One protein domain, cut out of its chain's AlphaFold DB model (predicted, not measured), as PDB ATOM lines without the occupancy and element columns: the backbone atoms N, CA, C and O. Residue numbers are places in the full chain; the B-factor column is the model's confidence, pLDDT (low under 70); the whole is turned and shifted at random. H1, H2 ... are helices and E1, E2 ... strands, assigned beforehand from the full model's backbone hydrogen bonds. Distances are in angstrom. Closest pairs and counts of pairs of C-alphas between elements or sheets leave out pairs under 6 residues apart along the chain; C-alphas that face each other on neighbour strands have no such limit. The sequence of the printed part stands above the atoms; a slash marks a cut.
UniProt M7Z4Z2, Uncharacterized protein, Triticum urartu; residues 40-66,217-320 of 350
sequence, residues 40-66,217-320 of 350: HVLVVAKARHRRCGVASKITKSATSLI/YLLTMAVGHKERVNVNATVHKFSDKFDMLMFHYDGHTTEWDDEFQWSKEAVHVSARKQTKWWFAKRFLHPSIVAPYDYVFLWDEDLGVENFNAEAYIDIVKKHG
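This is residues 40 to 66 and 217 to 320 of the 350 residues of an uncharacterized protein of Triticum urartu (UniProt M7Z4Z2). A twisted five-stranded sheet forms the core, with helices over both of its faces: H5 covers one, with H1 packed on H5, while H2 and H7 cover the other. H3 and H4 form a small helical corner between E3 and the edge strand E4, and short H6 packs on the beginning of H1. The printed part has 131 residues with seven named helices and five named strands, in the order E1 H1 E2 H2 E3 H3 H4 E4 H5 H6 E5 H7. The sheet is mixed, in the order E1 E5 E2 E3 E4, and the class is mixed, helices and strands. The whole is compact, with a radius of gyration of the C-alphas of 14.4 A and spans of 42 by 34 by 24 A.

In the sheet, E1 is residues 43 to 46, 9.7 A, from C-alpha 43 at (23.655, -40.470, 15.487). E5 is residues 294 to 298, 12.6 A; E2 residues 217 to 223, 18.8 A; E3 residues 242 to 248, 18.7 A; E4 residues 267 to 270, 10.1 A. The helices are H1, residues 54 to 66, 19.2 A; H2, 228 to 235; H3, 254 to 259; H4, 261 to 265; H5, 276 to 283, 10.7 A; H6, 286 to 289; and H7, 309 to 318, 14.3 A, ending at C-alpha 318 at (22.067, -23.318, 17.438).

E1 and E5 are antiparallel, with N 45 and O 295 at 2.9 A. The other neighbours are parallel: N 220 and O 296 of E2 and E5 are 2.8 A apart, N 219 and O 243 of E2 and E3 2.8 A, and N 267 and O 244 of E4 and E3 2.8 A. E2, H2, E3 and E3, H3 H4, E4 are strand-helix-strand units, parallel neighbour strands joined through helices, and E4, H5 H6, E5 is a split one, with E2 and E3 between its strands; these crossovers are right-handed. H5 is on the sheet at a height of 8.9 A, over E3 and only just over E2, where 3 of its C-alphas fall. H2, over E2 at a height of 9.7 A, and H7, over E1 and E5 at 10.3 A, lie on the opposite face from H5. H1 touches H5 with residues 58 to 63 alone, the closest C-alphas being those of Thr 59 and Lys 281, 5.0 A; it touches H6 with residues 54 to 56 alone, closest at Ala 55 and Pro 286, 4.9 A between C-alphas. H3 and H4 only just touch, with 3 pairs of C-alphas within 8 A, and only at the corner, closest at C-alphas 257 and 263, 5.1 A; H4 only grazes the sheet. Every O i to N i+4 pair is within hydrogen-bond range in H2 and H7, against 8 of 9 in H1, 1 of 2 in H3, 3 of 4 in H5 and 0 of 1 in H4, where 2 of 2 O i to N i+3 pairs are; H6 is too short for such a pair.

The C-alphas farthest apart, of Arg 51 and Asp 258, are 42.3 A apart. Residues 67 to 216 are not printed, and C-alphas 66 and 217 are 27.9 A apart across the cut. Of the links printed whole, none is long. Mean pLDDT of the printed part is 81.3, and residues 40 to 66 are under 70.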
ATOM      1  N   HIS A  40      17.528 -48.488  17.496       47.38
ATOM      2  CA  HIS A  40      16.991 -47.157  17.191       47.38
ATOM      3  C   HIS A  40      17.819 -46.001  17.784       47.38
ATOM      4  O   HIS A  40      17.434 -45.339  18.753       47.38
ATOM      5  N   VAL A  41      18.983 -45.752  17.197       49.56
ATOM      6  CA  VAL A  41      19.890 -44.665  17.569       49.56
ATOM      7  C   VAL A  41      20.339 -43.973  16.291       49.56
ATOM      8  O   VAL A  41      21.350 -44.353  15.696       49.56
ATOM      9  N   LEU A  42      19.603 -42.929  15.894       54.59
ATOM     10  CA  LEU A  42      20.164 -41.923  14.997       54.59
ATOM     11  C   LEU A  42      21.367 -41.289  15.702       54.59
ATOM     12  O   LEU A  42      21.224 -40.725  16.783       54.59
ATOM     13  N   VAL A  43      22.541 -41.333  15.083       62.72
ATOM     14  CA  VAL A  43      23.655 -40.470  15.487       62.72
ATOM     15  C   VAL A  43      23.854 -39.415  14.415       62.72
ATOM     16  O   VAL A  43      24.342 -39.727  13.334       62.72
ATOM     17  N   VAL A  44      23.527 -38.162  14.734       58.25
ATOM     18  CA  VAL A  44      24.058 -37.008  13.999       58.25
ATOM     19  C   VAL A  44      25.343 -36.556  14.662       58.25
ATOM     20  O   VAL A  44      25.345 -36.216  15.849       58.25
ATOM     21  N   ALA A  45      26.426 -36.573  13.890       65.38
ATOM     22  CA  ALA A  45      27.784 -36.303  14.325       65.38
ATOM     23  C   ALA A  45      28.403 -35.161  13.506       65.38
ATOM     24  O   ALA A  45      28.469 -35.242  12.281       65.38
ATOM     25  N   LYS A  46      28.895 -34.109  14.175       55.47
ATOM     26  CA  LYS A  46      29.582 -32.996  13.497       55.47
ATOM     27  C   LYS A  46      30.989 -33.401  13.052       55.47
ATOM     28  O   LYS A  46      31.871 -33.547  13.900       55.47
ATOM     29  N   ALA A  47      31.247 -33.528  11.753       56.22
ATOM     30  CA  ALA A  47      32.608 -33.759  11.280       56.22
ATOM     31  C   ALA A  47      33.419 -32.450  11.393       56.22
ATOM     32  O   ALA A  47      33.160 -31.432  10.758       56.22
ATOM     33  N   ARG A  48      34.369 -32.431  12.336       51.59
ATOM     34  CA  ARG A  48      35.149 -31.231  12.662       51.59
ATOM     35  C   ARG A  48      36.349 -31.086  11.729       51.59
ATOM     36  O   ARG A  48      37.364 -31.743  11.943       51.59
ATOM     37  N   HIS A  49      36.301 -30.119  10.814       44.00
ATOM     38  CA  HIS A  49      37.465 -29.774   9.989       44.00
ATOM     39  C   HIS A  49      38.647 -29.181  10.804       44.00
ATOM     40  O   HIS A  49      39.792 -29.226  10.350       44.00
ATOM     41  N   ARG A  50      38.427 -28.657  12.026       38.59
ATOM     42  CA  ARG A  50      39.505 -28.196  12.934       38.59
ATOM     43  C   ARG A  50      39.276 -28.632  14.396       38.59
ATOM     44  O   ARG A  50      38.207 -28.394  14.951       38.59
ATOM     45  N   ARG A  51      40.329 -29.191  15.016       36.81
ATOM     46  CA  ARG A  51      40.453 -29.678  16.415       36.81
ATOM     47  C   ARG A  51      39.509 -30.824  16.843       36.81
ATOM     48  O   ARG A  51      38.400 -30.579  17.314       36.81
ATOM     49  N   CYS A  52      40.053 -32.041  16.845       36.75
ATOM     50  CA  CYS A  52      39.706 -33.221  17.647       36.75
ATOM     51  C   CYS A  52      38.313 -33.868  17.491       36.75
ATOM     52  O   CYS A  52      37.313 -33.461  18.083       36.75
ATOM     53  N   GLY A  53      38.312 -35.044  16.854       40.75
ATOM     54  CA  GLY A  53      37.871 -36.251  17.568       40.75
ATOM     55  C   GLY A  53      36.612 -36.984  17.093       40.75
ATOM     56  O   GLY A  53      36.426 -38.128  17.499       40.75
ATOM     57  N   VAL A  54      35.742 -36.416  16.252       40.41
ATOM     58  CA  VAL A  54      34.377 -36.976  16.081       40.41
ATOM     59  C   VAL A  54      34.322 -38.339  15.376       40.41
ATOM     60  O   VAL A  54      33.773 -39.283  15.941       40.41
ATOM     61  N   ALA A  55      34.979 -38.532  14.233       38.53
ATOM     62  CA  ALA A  55      35.048 -39.864  13.615       38.53
ATOM     63  C   ALA A  55      35.904 -40.867  14.432       38.53
ATOM     64  O   ALA A  55      35.706 -42.083  14.361       38.53
ATOM     65  N   SER A  56      36.792 -40.372  15.311       40.81
ATOM     66  CA  SER A  56      37.432 -41.203  16.341       40.81
ATOM     67  C   SER A  56      36.427 -41.645  17.415       40.81
ATOM     68  O   SER A  56      36.486 -42.790  17.850       40.81
ATOM     69  N   LYS A  57      35.467 -40.798  17.817       45.31
ATOM     70  CA  LYS A  57      34.375 -41.161  18.742       45.31
ATOM     71  C   LYS A  57      33.464 -42.242  18.132       45.31
ATOM     72  O   LYS A  57      33.165 -43.212  18.824       45.31
ATOM     73  N   ILE A  58      33.120 -42.152  16.841       43.88
ATOM     74  CA  ILE A  58      32.332 -43.179  16.116       43.88
ATOM     75  C   ILE A  58      33.078 -44.528  16.064       43.88
ATOM     76  O   ILE A  58      32.532 -45.566  16.438       43.88
ATOM     77  N   THR A  59      34.356 -44.537  15.676       40.00
ATOM     78  CA  THR A  59      35.146 -45.783  15.582       40.00
ATOM     79  C   THR A  59      35.531 -46.374  16.948       40.00
ATOM     80  O   THR A  59      35.561 -47.601  17.098       40.00
ATOM     81  N   LYS A  60      35.762 -45.544  17.979       36.69
ATOM     82  CA  LYS A  60      35.930 -45.986  19.380       36.69
ATOM     83  C   LYS A  60      34.637 -46.604  19.924       36.69
ATOM     84  O   LYS A  60      34.700 -47.684  20.511       36.69
ATOM     85  N   SER A  61      33.484 -45.979  19.664       34.97
ATOM     86  CA  SER A  61      32.149 -46.498  20.004       34.97
ATOM     87  C   SER A  61      31.948 -47.926  19.486       34.97
ATOM     88  O   SER A  61      31.837 -48.874  20.268       34.97
ATOM     89  N   ALA A  62      32.043 -48.102  18.165       33.66
ATOM     90  CA  ALA A  62      31.867 -49.394  17.509       33.66
ATOM     91  C   ALA A  62      32.934 -50.440  17.894       33.66
ATOM     92  O   ALA A  62      32.744 -51.630  17.669       33.66
ATOM     93  N   THR A  63      34.060 -50.030  18.487       29.25
ATOM     94  CA  THR A  63      35.074 -50.963  19.007       29.25
ATOM     95  C   THR A  63      34.733 -51.460  20.412       29.25
ATOM     96  O   THR A  63      34.886 -52.651  20.673       29.25
ATOM     97  N   SER A  64      34.189 -50.604  21.286       28.50
ATOM     98  CA  SER A  64      33.722 -51.018  22.620       28.50
ATOM     99  C   SER A  64      32.550 -52.004  22.556       28.50
ATOM    100  O   SER A  64      32.430 -52.867  23.421       28.50
ATOM    101  N   LEU A  65      31.704 -51.892  21.526       30.33
ATOM    102  CA  LEU A  65      30.572 -52.793  21.287       30.33
ATOM    103  C   LEU A  65      31.001 -54.234  20.953       30.33
ATOM    104  O   LEU A  65      30.298 -55.173  21.309       30.33
ATOM    105  N   ILE A  66      32.159 -54.427  20.309       32.66
ATOM    106  CA  ILE A  66      32.608 -55.752  19.840       32.66
ATOM    107  C   ILE A  66      33.202 -56.590  20.982       32.66
ATOM    108  O   ILE A  66      32.924 -57.782  21.058       32.66
ATOM    109  N   TYR A 217      26.379 -32.298   3.800       91.75
ATOM    110  CA  TYR A 217      25.955 -33.269   4.795       91.75
ATOM    111  C   TYR A 217      26.006 -34.677   4.190       91.75
ATOM    112  O   TYR A 217      26.021 -34.833   2.971       91.75
ATOM    113  N   LEU A 218      26.028 -35.700   5.038       93.00
ATOM    114  CA  LEU A 218      26.075 -37.099   4.620       93.00
ATOM    115  C   LEU A 218      24.975 -37.887   5.337       93.00
ATOM    116  O   LEU A 218      24.979 -37.968   6.569       93.00
ATOM    117  N   LEU A 219      24.050 -38.480   4.583       94.81
ATOM    118  CA  LEU A 219      23.090 -39.460   5.085       94.81
ATOM    119  C   LEU A 219      23.679 -40.861   4.935       94.81
ATOM    120  O   LEU A 219      24.040 -41.278   3.840       94.81
ATOM    121  N   THR A 220      23.760 -41.600   6.039       94.62
ATOM    122  CA  THR A 220      24.231 -42.987   6.056       94.62
ATOM    123  C   THR A 220      23.180 -43.881   6.689       94.62
ATOM    124  O   THR A 220      22.665 -43.573   7.766       94.62
ATOM    125  N   MET A 221      22.834 -44.973   6.015       94.25
ATOM    126  CA  MET A 221      21.747 -45.863   6.422       94.25
ATOM    127  C   MET A 221      22.193 -47.316   6.353       94.25
ATOM    128  O   MET A 221      22.779 -47.733   5.358       94.25
ATOM    129  N   ALA A 222      21.876 -48.097   7.387       92.00
ATOM    130  CA  ALA A 222      21.654 -49.521   7.162       92.00
ATOM    131  C   ALA A 222      20.386 -49.670   6.311       92.00
ATOM    132  O   ALA A 222      19.456 -48.878   6.452       92.00
ATOM    133  N   VAL A 223      20.399 -50.607   5.363       95.56
ATOM    134  CA  VAL A 223      19.265 -50.848   4.468       95.56
ATOM    135  C   VAL A 223      19.138 -52.326   4.122       95.56
ATOM    136  O   VAL A 223      20.128 -53.038   3.933       95.56
ATOM    137  N   GLY A 224      17.889 -52.757   3.983       94.44
ATOM    138  CA  GLY A 224      17.518 -53.995   3.319       94.44
ATOM    139  C   GLY A 224      16.279 -53.763   2.465       94.44
ATOM    140  O   GLY A 224      15.398 -52.981   2.826       94.44
ATOM    141  N   HIS A 225      16.194 -54.444   1.327       94.44
ATOM    142  CA  HIS A 225      15.189 -54.208   0.284       94.44
ATOM    143  C   HIS A 225      13.742 -54.507   0.749       94.44
ATOM    144  O   HIS A 225      12.766 -54.097   0.123       94.44
ATOM    145  N   LYS A 226      13.562 -55.154   1.909       94.31
ATOM    146  CA  LYS A 226      12.244 -55.302   2.555       94.31
ATOM    147  C   LYS A 226      11.681 -53.977   3.084       94.31
ATOM    148  O   LYS A 226      10.499 -53.717   2.892       94.31
ATOM    149  N   GLU A 227      12.527 -53.118   3.653       93.62
ATOM    150  CA  GLU A 227      12.125 -51.832   4.254       93.62
ATOM    151  C   GLU A 227      12.232 -50.652   3.271       93.62
ATOM    152  O   GLU A 227      12.046 -49.491   3.643       93.62
ATOM    153  N   ARG A 228      12.516 -50.926   1.991       94.81
ATOM    154  CA  ARG A 228      12.802 -49.917   0.957       94.81
ATOM    155  C   ARG A 228      11.743 -48.818   0.816       94.81
ATOM    156  O   ARG A 228      12.086 -47.692   0.480       94.81
ATOM    157  N   VAL A 229      10.477 -49.109   1.129       94.69
ATOM    158  CA  VAL A 229       9.385 -48.117   1.126       94.69
ATOM    159  C   VAL A 229       9.595 -47.064   2.222       94.69
ATOM    160  O   VAL A 229       9.455 -45.868   1.957       94.69
ATOM    161  N   ASN A 230       9.993 -47.479   3.430       93.38
ATOM    162  CA  ASN A 230      10.318 -46.555   4.516       93.38
ATOM    163  C   ASN A 230      11.675 -45.867   4.295       93.38
ATOM    164  O   ASN A 230      11.825 -44.690   4.622       93.38
ATOM    165  N   VAL A 231      12.639 -46.544   3.658       95.12
ATOM    166  CA  VAL A 231      13.892 -45.915   3.205       95.12
ATOM    167  C   VAL A 231      13.607 -44.810   2.181       95.12
ATOM    168  O   VAL A 231      14.067 -43.691   2.369       95.12
ATOM    169  N   ASN A 232      12.778 -45.051   1.163       96.31
ATOM    170  CA  ASN A 232      12.383 -44.029   0.188       96.31
ATOM    171  C   ASN A 232      11.655 -42.843   0.853       96.31
ATOM    172  O   ASN A 232      11.989 -41.683   0.606       96.31
ATOM    173  N   ALA A 233      10.714 -43.116   1.764       95.38
ATOM    174  CA  ALA A 233      10.055 -42.075   2.556       95.38
ATOM    175  C   ALA A 233      11.048 -41.278   3.427       95.38
ATOM    176  O   ALA A 233      10.882 -40.069   3.600       95.38
ATOM    177  N   THR A 234      12.086 -41.942   3.949       94.19
ATOM    178  CA  THR A 234      13.181 -41.329   4.714       94.19
ATOM    179  C   THR A 234      14.009 -40.405   3.836       94.19
ATOM    180  O   THR A 234      14.177 -39.240   4.193       94.19
ATOM    181  N   VAL A 235      14.466 -40.878   2.675       95.00
ATOM    182  CA  VAL A 235      15.284 -40.120   1.714       95.00
ATOM    183  C   VAL A 235      14.592 -38.821   1.301       95.00
ATOM    184  O   VAL A 235      15.204 -37.759   1.369       95.00
ATOM    185  N   HIS A 236      13.285 -38.854   1.024       95.50
ATOM    186  CA  HIS A 236      12.496 -37.655   0.709       95.50
ATOM    187  C   HIS A 236      12.340 -36.635   1.868       95.50
ATOM    188  O   HIS A 236      11.722 -35.587   1.671       95.50
ATOM    189  N   LYS A 237      12.888 -36.881   3.071       94.44
ATOM    190  CA  LYS A 237      13.014 -35.870   4.146       94.44
ATOM    191  C   LYS A 237      14.368 -35.152   4.181       94.44
ATOM    192  O   LYS A 237      14.535 -34.232   4.991       94.44
ATOM    193  N   PHE A 238      15.306 -35.547   3.325       92.88
ATOM    194  CA  PHE A 238      16.620 -34.934   3.167       92.88
ATOM    195  C   PHE A 238      16.667 -34.069   1.902       92.88
ATOM    196  O   PHE A 238      15.864 -34.228   0.985       92.88
ATOM    197  N   SER A 239      17.563 -33.085   1.899       92.38
ATOM    198  CA  SER A 239      17.732 -32.130   0.802       92.38
ATOM    199  C   SER A 239      18.812 -32.581  -0.185       92.38
ATOM    200  O   SER A 239      19.629 -33.452   0.109       92.38
ATOM    201  N   ASP A 240      18.885 -31.889  -1.319       91.44
ATOM    202  CA  ASP A 240      19.981 -31.918  -2.298       91.44
ATOM    203  C   ASP A 240      21.386 -31.674  -1.701       91.44
ATOM    204  O   ASP A 240      22.398 -31.943  -2.347       91.44
ATOM    205  N   LYS A 241      21.461 -31.192  -0.452       92.06
ATOM    206  CA  LYS A 241      22.692 -30.922   0.311       92.06
ATOM    207  C   LYS A 241      23.273 -32.160   1.005       92.06
ATOM    208  O   LYS A 241      24.286 -32.012   1.696       92.06
ATOM    209  N   PHE A 242      22.647 -33.330   0.866       92.44
ATOM    210  CA  PHE A 242      23.097 -34.600   1.440       92.44
ATOM    211  C   PHE A 242      23.668 -35.527   0.362       92.44
ATOM    212  O   PHE A 242      22.943 -35.928  -0.541       92.44
ATOM    213  N   ASP A 243      24.943 -35.915   0.474       92.81
ATOM    214  CA  ASP A 243      25.399 -37.155  -0.171       92.81
ATOM    215  C   ASP A 243      24.790 -38.348   0.587       92.81
ATOM    216  O   ASP A 243      24.457 -38.244   1.775       92.81
ATOM    217  N   MET A 244      24.644 -39.489  -0.086       94.06
ATOM    218  CA  MET A 244      23.992 -40.679   0.462       94.06
ATOM    219  C   MET A 244      24.915 -41.896   0.421       94.06
ATOM    220  O   MET A 244      25.557 -42.161  -0.592       94.06
ATOM    221  N   LEU A 245      24.960 -42.654   1.517       95.62
ATOM    222  CA  LEU A 245      25.745 -43.880   1.666       95.62
ATOM    223  C   LEU A 245      24.872 -44.995   2.253       95.62
ATOM    224  O   LEU A 245      24.407 -44.908   3.392       95.62
ATOM    225  N   MET A 246      24.677 -46.061   1.488       96.44
ATOM    226  CA  MET A 246      23.781 -47.160   1.831       96.44
ATOM    227  C   MET A 246      24.579 -48.414   2.201       96.44
ATOM    228  O   MET A 246      25.500 -48.826   1.494       96.44
ATOM    229  N   PHE A 247      24.240 -49.019   3.339       96.44
ATOM    230  CA  PHE A 247      24.896 -50.197   3.901       96.44
ATOM    231  C   PHE A 247      23.978 -51.423   3.792       96.44
ATOM    232  O   PHE A 247      23.144 -51.674   4.666       96.44
ATOM    233  N   HIS A 248      24.143 -52.189   2.715       96.81
ATOM    234  CA  HIS A 248      23.253 -53.289   2.340       96.81
ATOM    235  C   HIS A 248      23.653 -54.566   3.081       96.81
ATOM    236  O   HIS A 248      24.670 -55.198   2.770       96.81
ATOM    237  N   TYR A 249      22.861 -54.942   4.087       94.50
ATOM    238  CA  TYR A 249      23.122 -56.124   4.919       94.50
ATOM    239  C   TYR A 249      22.509 -57.418   4.359       94.50
ATOM    240  O   TYR A 249      22.871 -58.510   4.803       94.50
ATOM    241  N   ASP A 250      21.591 -57.329   3.399       94.38
ATOM    242  CA  ASP A 250      20.986 -58.469   2.692       94.38
ATOM    243  C   ASP A 250      21.755 -58.835   1.406       94.38
ATOM    244  O   ASP A 250      21.923 -60.014   1.075       94.38
ATOM    245  N   GLY A 251      22.324 -57.827   0.749       92.94
ATOM    246  CA  GLY A 251      23.085 -57.928  -0.488       92.94
ATOM    247  C   GLY A 251      22.284 -57.620  -1.753       92.94
ATOM    248  O   GLY A 251      22.762 -57.985  -2.823       92.94
ATOM    249  N   HIS A 252      21.111 -56.991  -1.631       94.25
ATOM    250  CA  HIS A 252      20.326 -56.454  -2.746       94.25
ATOM    251  C   HIS A 252      20.741 -54.999  -2.994       94.25
ATOM    252  O   HIS A 252      20.621 -54.178  -2.082       94.25
ATOM    253  N   THR A 253      21.243 -54.678  -4.187       93.12
ATOM    254  CA  THR A 253      21.792 -53.353  -4.556       93.12
ATOM    255  C   THR A 253      21.273 -52.874  -5.906       93.12
ATOM    256  O   THR A 253      20.739 -51.776  -5.982       93.12
ATOM    257  N   THR A 254      21.360 -53.697  -6.955       92.94
ATOM    258  CA  THR A 254      20.894 -53.340  -8.310       92.94
ATOM    259  C   THR A 254      19.395 -53.055  -8.349       92.94
ATOM    260  O   THR A 254      18.953 -52.139  -9.030       92.94
ATOM    261  N   GLU A 255      18.621 -53.774  -7.535       94.75
ATOM    262  CA  GLU A 255      17.167 -53.647  -7.434       94.75
ATOM    263  C   GLU A 255      16.714 -52.260  -6.939       94.75
ATOM    264  O   GLU A 255      15.560 -51.882  -7.123       94.75
ATOM    265  N   TRP A 256      17.608 -51.491  -6.306       96.19
ATOM    266  CA  TRP A 256      17.321 -50.122  -5.873       96.19
ATOM    267  C   TRP A 256      17.449 -49.106  -7.012       96.19
ATOM    268  O   TRP A 256      16.701 -48.134  -7.026       96.19
ATOM    269  N   ASP A 257      18.342 -49.332  -7.980       94.50
ATOM    270  CA  ASP A 257      18.534 -48.444  -9.136       94.50
ATOM    271  C   ASP A 257      17.399 -48.584 -10.164       94.50
ATOM    272  O   ASP A 257      17.041 -47.619 -10.850       94.50
ATOM    273  N   ASP A 258      16.798 -49.770 -10.252       93.31
ATOM    274  CA  ASP A 258      15.615 -50.011 -11.080       93.31
ATOM    275  C   ASP A 258      14.372 -49.301 -10.508       93.31
ATOM    276  O   ASP A 258      13.619 -48.668 -11.250       93.31
ATOM    277  N   GLU A 259      14.174 -49.348  -9.185       95.38
ATOM    278  CA  GLU A 259      12.982 -48.805  -8.512       95.38
ATOM    279  C   GLU A 259      13.103 -47.312  -8.141       95.38
ATOM    280  O   GLU A 259      12.110 -46.582  -8.190       95.38
ATOM    281  N   PHE A 260      14.305 -46.816  -7.816       96.62
ATOM    282  CA  PHE A 260      14.518 -45.465  -7.281       96.62
ATOM    283  C   PHE A 260      15.629 -44.709  -8.022       96.62
ATOM    284  O   PHE A 260      16.809 -45.014  -7.894       96.62
ATOM    285  N   GLN A 261      15.292 -43.627  -8.733       94.75
ATOM    286  CA  GLN A 261      16.308 -42.881  -9.498       94.75
ATOM    287  C   GLN A 261      17.370 -42.198  -8.616       94.75
ATOM    288  O   GLN A 261      18.509 -42.065  -9.050       94.75
ATOM    289  N   TRP A 262      17.042 -41.843  -7.365       94.38
ATOM    290  CA  TRP A 262      18.021 -41.311  -6.406       94.38
ATOM    291  C   TRP A 262      19.069 -42.350  -5.971       94.38
ATOM    292  O   TRP A 262      20.145 -41.969  -5.516       94.38
ATOM    293  N   SER A 263      18.791 -43.652  -6.126       95.19
ATOM    294  CA  SER A 263      19.727 -44.729  -5.778       95.19
ATOM    295  C   SER A 263      21.015 -44.643  -6.603       95.19
ATOM    296  O   SER A 263      22.102 -44.842  -6.063       95.19
ATOM    297  N   LYS A 264      20.900 -44.214  -7.867       92.69
ATOM    298  CA  LYS A 264      22.006 -44.059  -8.827       92.69
ATOM    299  C   LYS A 264      22.982 -42.933  -8.473       92.69
ATOM    300  O   LYS A 264      24.084 -42.888  -9.012       92.69
ATOM    301  N   GLU A 265      22.578 -42.020  -7.588       90.31
ATOM    302  CA  GLU A 265      23.428 -40.957  -7.039       90.31
ATOM    303  C   GLU A 265      23.983 -41.289  -5.642       90.31
ATOM    304  O   GLU A 265      24.799 -40.535  -5.105       90.31
ATOM    305  N   ALA A 266      23.552 -42.399  -5.037       93.44
ATOM    306  CA  ALA A 266      24.032 -42.854  -3.740       93.44
ATOM    307  C   ALA A 266      25.271 -43.755  -3.880       93.44
ATOM    308  O   ALA A 266      25.494 -44.418  -4.891       93.44
ATOM    309  N   VAL A 267      26.076 -43.827  -2.821       93.94
ATOM    310  CA  VAL A 267      27.181 -44.784  -2.714       93.94
ATOM    311  C   VAL A 267      26.668 -46.064  -2.057       93.94
ATOM    312  O   VAL A 267      26.253 -46.059  -0.898       93.94
ATOM    313  N   HIS A 268      26.730 -47.180  -2.782       95.19
ATOM    314  CA  HIS A 268      26.275 -48.490  -2.308       95.19
ATOM    315  C   HIS A 268      27.438 -49.308  -1.746       95.19
ATOM    316  O   HIS A 268      28.445 -49.524  -2.418       95.19
ATOM    317  N   VAL A 269      27.300 -49.807  -0.517       95.69
ATOM    318  CA  VAL A 269      28.282 -50.693   0.122       95.69
ATOM    319  C   VAL A 269      27.576 -51.934   0.659       95.69
ATOM    320  O   VAL A 269      26.798 -51.870   1.609       95.69
ATOM    321  N   SER A 270      27.873 -53.086   0.060       96.00
ATOM    322  CA  SER A 270      27.206 -54.360   0.346       96.00
ATOM    323  C   SER A 270      28.091 -55.300   1.164       96.00
ATOM    324  O   SER A 270      29.239 -55.559   0.804       96.00
ATOM    325  N   ALA A 271      27.566 -55.823   2.276       94.94
ATOM    326  CA  ALA A 271      28.210 -56.880   3.055       94.94
ATOM    327  C   ALA A 271      27.159 -57.707   3.813       94.94
ATOM    328  O   ALA A 271      26.593 -57.273   4.820       94.94
ATOM    329  N   ARG A 272      26.914 -58.934   3.338       93.56
ATOM    330  CA  ARG A 272      25.845 -59.798   3.857       93.56
ATOM    331  C   ARG A 272      25.983 -60.077   5.360       93.56
ATOM    332  O   ARG A 272      27.065 -60.400   5.858       93.56
ATOM    333  N   LYS A 273      24.849 -60.011   6.063       91.69
ATOM    334  CA  LYS A 273      24.664 -60.293   7.499       91.69
ATOM    335  C   LYS A 273      25.510 -59.419   8.445       91.69
ATOM    336  O   LYS A 273      25.751 -59.815   9.584       91.69
ATOM    337  N   GLN A 274      25.959 -58.240   8.003       92.69
ATOM    338  CA  GLN A 274      26.697 -57.288   8.846       92.69
ATOM    339  C   GLN A 274      25.774 -56.251   9.500       92.69
ATOM    340  O   GLN A 274      24.704 -55.938   8.990       92.69
ATOM    341  N   THR A 275      26.184 -55.704  10.648       85.75
ATOM    342  CA  THR A 275      25.394 -54.704  11.391       85.75
ATOM    343  C   THR A 275      25.746 -53.271  10.988       85.75
ATOM    344  O   THR A 275      26.891 -52.989  10.634       85.75
ATOM    345  N   LYS A 276      24.809 -52.329  11.162       85.94
ATOM    346  CA  LYS A 276      25.011 -50.871  10.998       85.94
ATOM    347  C   LYS A 276      26.355 -50.369  11.562       85.94
ATOM    348  O   LYS A 276      27.105 -49.662  10.893       85.94
ATOM    349  N   TRP A 277      26.721 -50.811  12.771       86.44
ATOM    350  CA  TRP A 277      27.990 -50.457  13.426       86.44
ATOM    351  C   TRP A 277      29.237 -51.102  12.799       86.44
ATOM    352  O   TRP A 277      30.317 -50.510  12.848       86.44
ATOM    353  N   TRP A 278      29.117 -52.294  12.203       91.81
ATOM    354  CA  TRP A 278      30.209 -52.970  11.491       91.81
ATOM    355  C   TRP A 278      30.611 -52.206  10.226       91.81
ATOM    356  O   TRP A 278      31.813 -52.067   9.968       91.81
ATOM    357  N   PHE A 279      29.622 -51.682   9.490       91.81
ATOM    358  CA  PHE A 279      29.828 -50.810   8.332       91.81
ATOM    359  C   PHE A 279      30.376 -49.447   8.761       91.81
ATOM    360  O   PHE A 279      31.454 -49.056   8.315       91.81
ATOM    361  N   ALA A 280      29.703 -48.763   9.695       88.62
ATOM    362  CA  ALA A 280      30.116 -47.444  10.175       88.62
ATOM    363  C   ALA A 280      31.576 -47.426  10.671       88.62
ATOM    364  O   ALA A 280      32.318 -46.491  10.388       88.62
ATOM    365  N   LYS A 281      32.035 -48.493  11.342       84.44
ATOM    366  CA  LYS A 281      33.432 -48.632  11.794       84.44
ATOM    367  C   LYS A 281      34.465 -48.698  10.655       84.44
ATOM    368  O   LYS A 281      35.630 -48.387  10.902       84.44
ATOM    369  N   ARG A 282      34.075 -49.149   9.461       87.94
ATOM    370  CA  ARG A 282      34.968 -49.380   8.311       87.94
ATOM    371  C   ARG A 282      34.916 -48.253   7.289       87.94
ATOM    372  O   ARG A 282      35.966 -47.783   6.870       87.94
ATOM    373  N   PHE A 283      33.713 -47.815   6.928       89.12
ATOM    374  CA  PHE A 283      33.497 -46.891   5.813       89.12
ATOM    375  C   PHE A 283      33.385 -45.422   6.260       89.12
ATOM    376  O   PHE A 283      33.786 -44.535   5.515       89.12
ATOM    377  N   LEU A 284      32.986 -45.138   7.510       87.25
ATOM    378  CA  LEU A 284      32.990 -43.772   8.074       87.25
ATOM    379  C   LEU A 284      34.340 -43.424   8.721       87.25
ATOM    380  O   LEU A 284      34.430 -43.006   9.880       87.25
ATOM    381  N   HIS A 285      35.417 -43.641   7.967       81.94
ATOM    382  CA  HIS A 285      36.775 -43.341   8.408       81.94
ATOM    383  C   HIS A 285      37.006 -41.815   8.493       81.94
ATOM    384  O   HIS A 285      36.583 -41.098   7.586       81.94
ATOM    385  N   PRO A 286      37.717 -41.290   9.520       79.56
ATOM    386  CA  PRO A 286      37.944 -39.855   9.711       79.56
ATOM    387  C   PRO A 286      38.380 -39.032   8.498       79.56
ATOM    388  O   PRO A 286      37.994 -37.876   8.427       79.56
ATOM    389  N   SER A 287      39.165 -39.584   7.568       72.19
ATOM    390  CA  SER A 287      39.551 -38.856   6.350       72.19
ATOM    391  C   SER A 287      38.406 -38.694   5.351       72.19
ATOM    392  O   SER A 287      38.315 -37.644   4.738       72.19
ATOM    393  N   ILE A 288      37.543 -39.707   5.236       80.38
ATOM    394  CA  ILE A 288      36.451 -39.786   4.255       80.38
ATOM    395  C   ILE A 288      35.285 -38.884   4.672       80.38
ATOM    396  O   ILE A 288      34.652 -38.239   3.845       80.38
ATOM    397  N   VAL A 289      35.006 -38.814   5.978       85.31
ATOM    398  CA  VAL A 289      33.896 -38.002   6.505       85.31
ATOM    399  C   VAL A 289      34.291 -36.576   6.900       85.31
ATOM    400  O   VAL A 289      33.419 -35.797   7.267       85.31
ATOM    401  N   ALA A 290      35.579 -36.216   6.852       80.75
ATOM    402  CA  ALA A 290      36.064 -34.873   7.199       80.75
ATOM    403  C   ALA A 290      35.519 -33.707   6.338       80.75
ATOM    404  O   ALA A 290      35.440 -32.610   6.896       80.75
ATOM    405  N   PRO A 291      35.162 -33.885   5.045       81.38
ATOM    406  CA  PRO A 291      34.597 -32.808   4.224       81.38
ATOM    407  C   PRO A 291      33.179 -32.370   4.625       81.38
ATOM    408  O   PRO A 291      32.802 -31.228   4.373       81.38
ATOM    409  N   TYR A 292      32.397 -33.252   5.254       86.62
ATOM    410  CA  TYR A 292      31.004 -32.979   5.618       86.62
ATOM    411  C   TYR A 292      30.903 -32.182   6.927       86.62
ATOM    412  O   TYR A 292      31.616 -32.451   7.888       86.62
ATOM    413  N   ASP A 293      29.954 -31.250   7.024       88.81
ATOM    414  CA  ASP A 293      29.620 -30.579   8.288       88.81
ATOM    415  C   ASP A 293      28.957 -31.562   9.275       88.81
ATOM    416  O   ASP A 293      29.251 -31.552  10.473       88.81
ATOM    417  N   TYR A 294      28.055 -32.417   8.779       89.44
ATOM    418  CA  TYR A 294      27.241 -33.333   9.586       89.44
ATOM    419  C   TYR A 294      27.051 -34.688   8.902       89.44
ATOM    420  O   TYR A 294      26.637 -34.754   7.745       89.44
ATOM    421  N   VAL A 295      27.284 -35.765   9.654       92.00
ATOM    422  CA  VAL A 295      26.999 -37.150   9.252       92.00
ATOM    423  C   VAL A 295      25.808 -37.669  10.049       92.00
ATOM    424  O   VAL A 295      25.822 -37.590  11.275       92.00
ATOM    425  N   PHE A 296      24.806 -38.215   9.366       93.25
ATOM    426  CA  PHE A 296      23.623 -38.863   9.930       93.25
ATOM    427  C   PHE A 296      23.779 -40.381   9.803       93.25
ATOM    428  O   PHE A 296      23.964 -40.874   8.697       93.25
ATOM    429  N   LEU A 297      23.684 -41.131  10.902       92.12
ATOM    430  CA  LEU A 297      23.619 -42.599  10.893       92.12
ATOM    431  C   LEU A 297      22.208 -43.054  11.278       92.12
ATOM    432  O   LEU A 297      21.909 -43.155  12.466       92.12
ATOM    433  N   TRP A 298      21.350 -43.270  10.283       89.56
ATOM    434  CA  TRP A 298      19.908 -43.521  10.415       89.56
ATOM    435  C   TRP A 298      19.577 -45.035  10.292       89.56
ATOM    436  O   TRP A 298      20.415 -45.812   9.829       89.56
ATOM    437  N   ASP A 299      18.400 -45.463  10.771       85.50
ATOM    438  CA  ASP A 299      17.879 -46.850  10.693       85.50
ATOM    439  C   ASP A 299      16.763 -46.963   9.648       85.50
ATOM    440  O   ASP A 299      15.887 -46.100   9.576       85.50
ATOM    441  N   GLU A 300      16.735 -48.063   8.905       87.31
ATOM    442  CA  GLU A 300      15.690 -48.386   7.932       87.31
ATOM    443  C   GLU A 300      14.275 -48.500   8.534       87.31
ATOM    444  O   GLU A 300      13.300 -48.302   7.811       87.31
ATOM    445  N   ASP A 301      14.150 -48.758   9.844       80.38
ATOM    446  CA  ASP A 301      12.878 -49.016  10.545       80.38
ATOM    447  C   ASP A 301      12.212 -47.785  11.197       80.38
ATOM    448  O   ASP A 301      11.136 -47.895  11.793       80.38
ATOM    449  N   LEU A 302      12.823 -46.598  11.093       81.69
ATOM    450  CA  LEU A 302      12.325 -45.389  11.754       81.69
ATOM    451  C   LEU A 302      11.294 -44.634  10.910       81.69
ATOM    452  O   LEU A 302      11.583 -44.217   9.790       81.69
ATOM    453  N   GLY A 303      10.125 -44.366  11.499       81.69
ATOM    454  CA  GLY A 303       9.124 -43.457  10.935       81.69
ATOM    455  C   GLY A 303       9.634 -42.013  10.846       81.69
ATOM    456  O   GLY A 303      10.332 -41.514  11.734       81.69
ATOM    457  N   VAL A 304       9.279 -41.337   9.755       86.62
ATOM    458  CA  VAL A 304       9.842 -40.043   9.331       86.62
ATOM    459  C   VAL A 304       8.795 -38.974   9.044       86.62
ATOM    460  O   VAL A 304       9.159 -37.853   8.689       86.62
ATOM    461  N   GLU A 305       7.501 -39.255   9.201       86.94
ATOM    462  CA  GLU A 305       6.406 -38.342   8.834       86.94
ATOM    463  C   GLU A 305       6.589 -36.970   9.502       86.94
ATOM    464  O   GLU A 305       6.578 -35.938   8.829       86.94
ATOM    465  N   ASN A 306       6.918 -36.999  10.796       86.19
ATOM    466  CA  ASN A 306       7.166 -35.846  11.663       86.19
ATOM    467  C   ASN A 306       8.640 -35.361  11.669       86.19
ATOM    468  O   ASN A 306       9.022 -34.550  12.513       86.19
ATOM    469  N   PHE A 307       9.490 -35.834  10.749       88.88
ATOM    470  CA  PHE A 307      10.897 -35.421  10.638       88.88
ATOM    471  C   PHE A 307      11.154 -34.409   9.501       88.88
ATOM    472  O   PHE A 307      10.500 -34.437   8.453       88.88
ATOM    473  N   ASN A 308      12.132 -33.521   9.716       91.19
ATOM    474  CA  ASN A 308      12.670 -32.562   8.748       91.19
ATOM    475  C   ASN A 308      14.176 -32.371   9.020       91.19
ATOM    476  O   ASN A 308      14.554 -31.992  10.131       91.19
ATOM    477  N   ALA A 309      15.027 -32.633   8.022       91.62
ATOM    478  CA  ALA A 309      16.477 -32.649   8.211       91.62
ATOM    479  C   ALA A 309      17.093 -31.255   8.435       91.62
ATOM    480  O   ALA A 309      17.881 -31.083   9.364       91.62
ATOM    481  N   GLU A 310      16.716 -30.252   7.635       90.94
ATOM    482  CA  GLU A 310      17.274 -28.891   7.719       90.94
ATOM    483  C   GLU A 310      16.939 -28.227   9.062       90.94
ATOM    484  O   GLU A 310      17.837 -27.782   9.776       90.94
ATOM    485  N   ALA A 311      15.662 -28.252   9.464       91.69
ATOM    486  CA  ALA A 311      15.219 -27.680  10.734       91.69
ATOM    487  C   ALA A 311      15.884 -28.362  11.939       91.69
ATOM    488  O   ALA A 311      16.129 -27.720  12.961       91.69
ATOM    489  N   TYR A 312      16.218 -29.653  11.826       91.19
ATOM    490  CA  TYR A 312      16.987 -30.329  12.859       91.19
ATOM    491  C   TYR A 312      18.465 -29.915  12.864       91.19
ATOM    492  O   TYR A 312      19.013 -29.638  13.933       91.19
ATOM    493  N   ILE A 313      19.103 -29.800  11.695       91.19
ATOM    494  CA  ILE A 313      20.468 -29.271  11.578       91.19
ATOM    495  C   ILE A 313      20.567 -27.869  12.194       91.19
ATOM    496  O   ILE A 313      21.560 -27.570  12.856       91.19
ATOM    497  N   ASP A 314      19.551 -27.022  12.047       92.44
ATOM    498  CA  ASP A 314      19.558 -25.683  12.637       92.44
ATOM    499  C   ASP A 314      19.474 -25.711  14.172       92.44
ATOM    500  O   ASP A 314      20.193 -24.956  14.828       92.44
ATOM    501  N   ILE A 315      18.721 -26.643  14.773       89.81
ATOM    502  CA  ILE A 315      18.752 -26.899  16.229       89.81
ATOM    503  C   ILE A 315      20.152 -27.383  16.656       89.81
ATOM    504  O   ILE A 315      20.716 -26.891  17.636       89.81
ATOM    505  N   VAL A 316      20.752 -28.308  15.900       89.81
ATOM    506  CA  VAL A 316      22.101 -28.852  16.149       89.81
ATOM    507  C   VAL A 316      23.181 -27.765  16.064       89.81
ATOM    508  O   VAL A 316      24.078 -27.728  16.911       89.81
ATOM    509  N   LYS A 317      23.084 -26.842  15.100       90.31
ATOM    510  CA  LYS A 317      23.949 -25.656  14.981       90.31
ATOM    511  C   LYS A 317      23.732 -24.689  16.149       90.31
ATOM    512  O   LYS A 317      24.698 -24.355  16.831       90.31
ATOM    513  N   LYS A 318      22.480 -24.290  16.406       92.19
ATOM    514  CA  LYS A 318      22.067 -23.318  17.438       92.19
ATOM    515  C   LYS A 318      22.562 -23.687  18.836       92.19
ATOM    516  O   LYS A 318      23.034 -22.820  19.561       92.19
ATOM    517  N   HIS A 319      22.479 -24.968  19.201       87.06
ATOM    518  CA  HIS A 319      22.893 -25.463  20.521       87.06
ATOM    519  C   HIS A 319      24.321 -26.047  20.544       87.06
ATOM    520  O   HIS A 319      24.743 -26.589  21.562       87.06
ATOM    521  N   GLY A 320      25.090 -25.932  19.450       87.75
ATOM    522  CA  GLY A 320      26.509 -26.321  19.393       87.75
ATOM    523  C   GLY A 320      26.773 -27.830  19.516       87.75
ATOM    524  O   GLY A 320      27.785 -28.246  20.082       87.75
TER     525      GLY A 320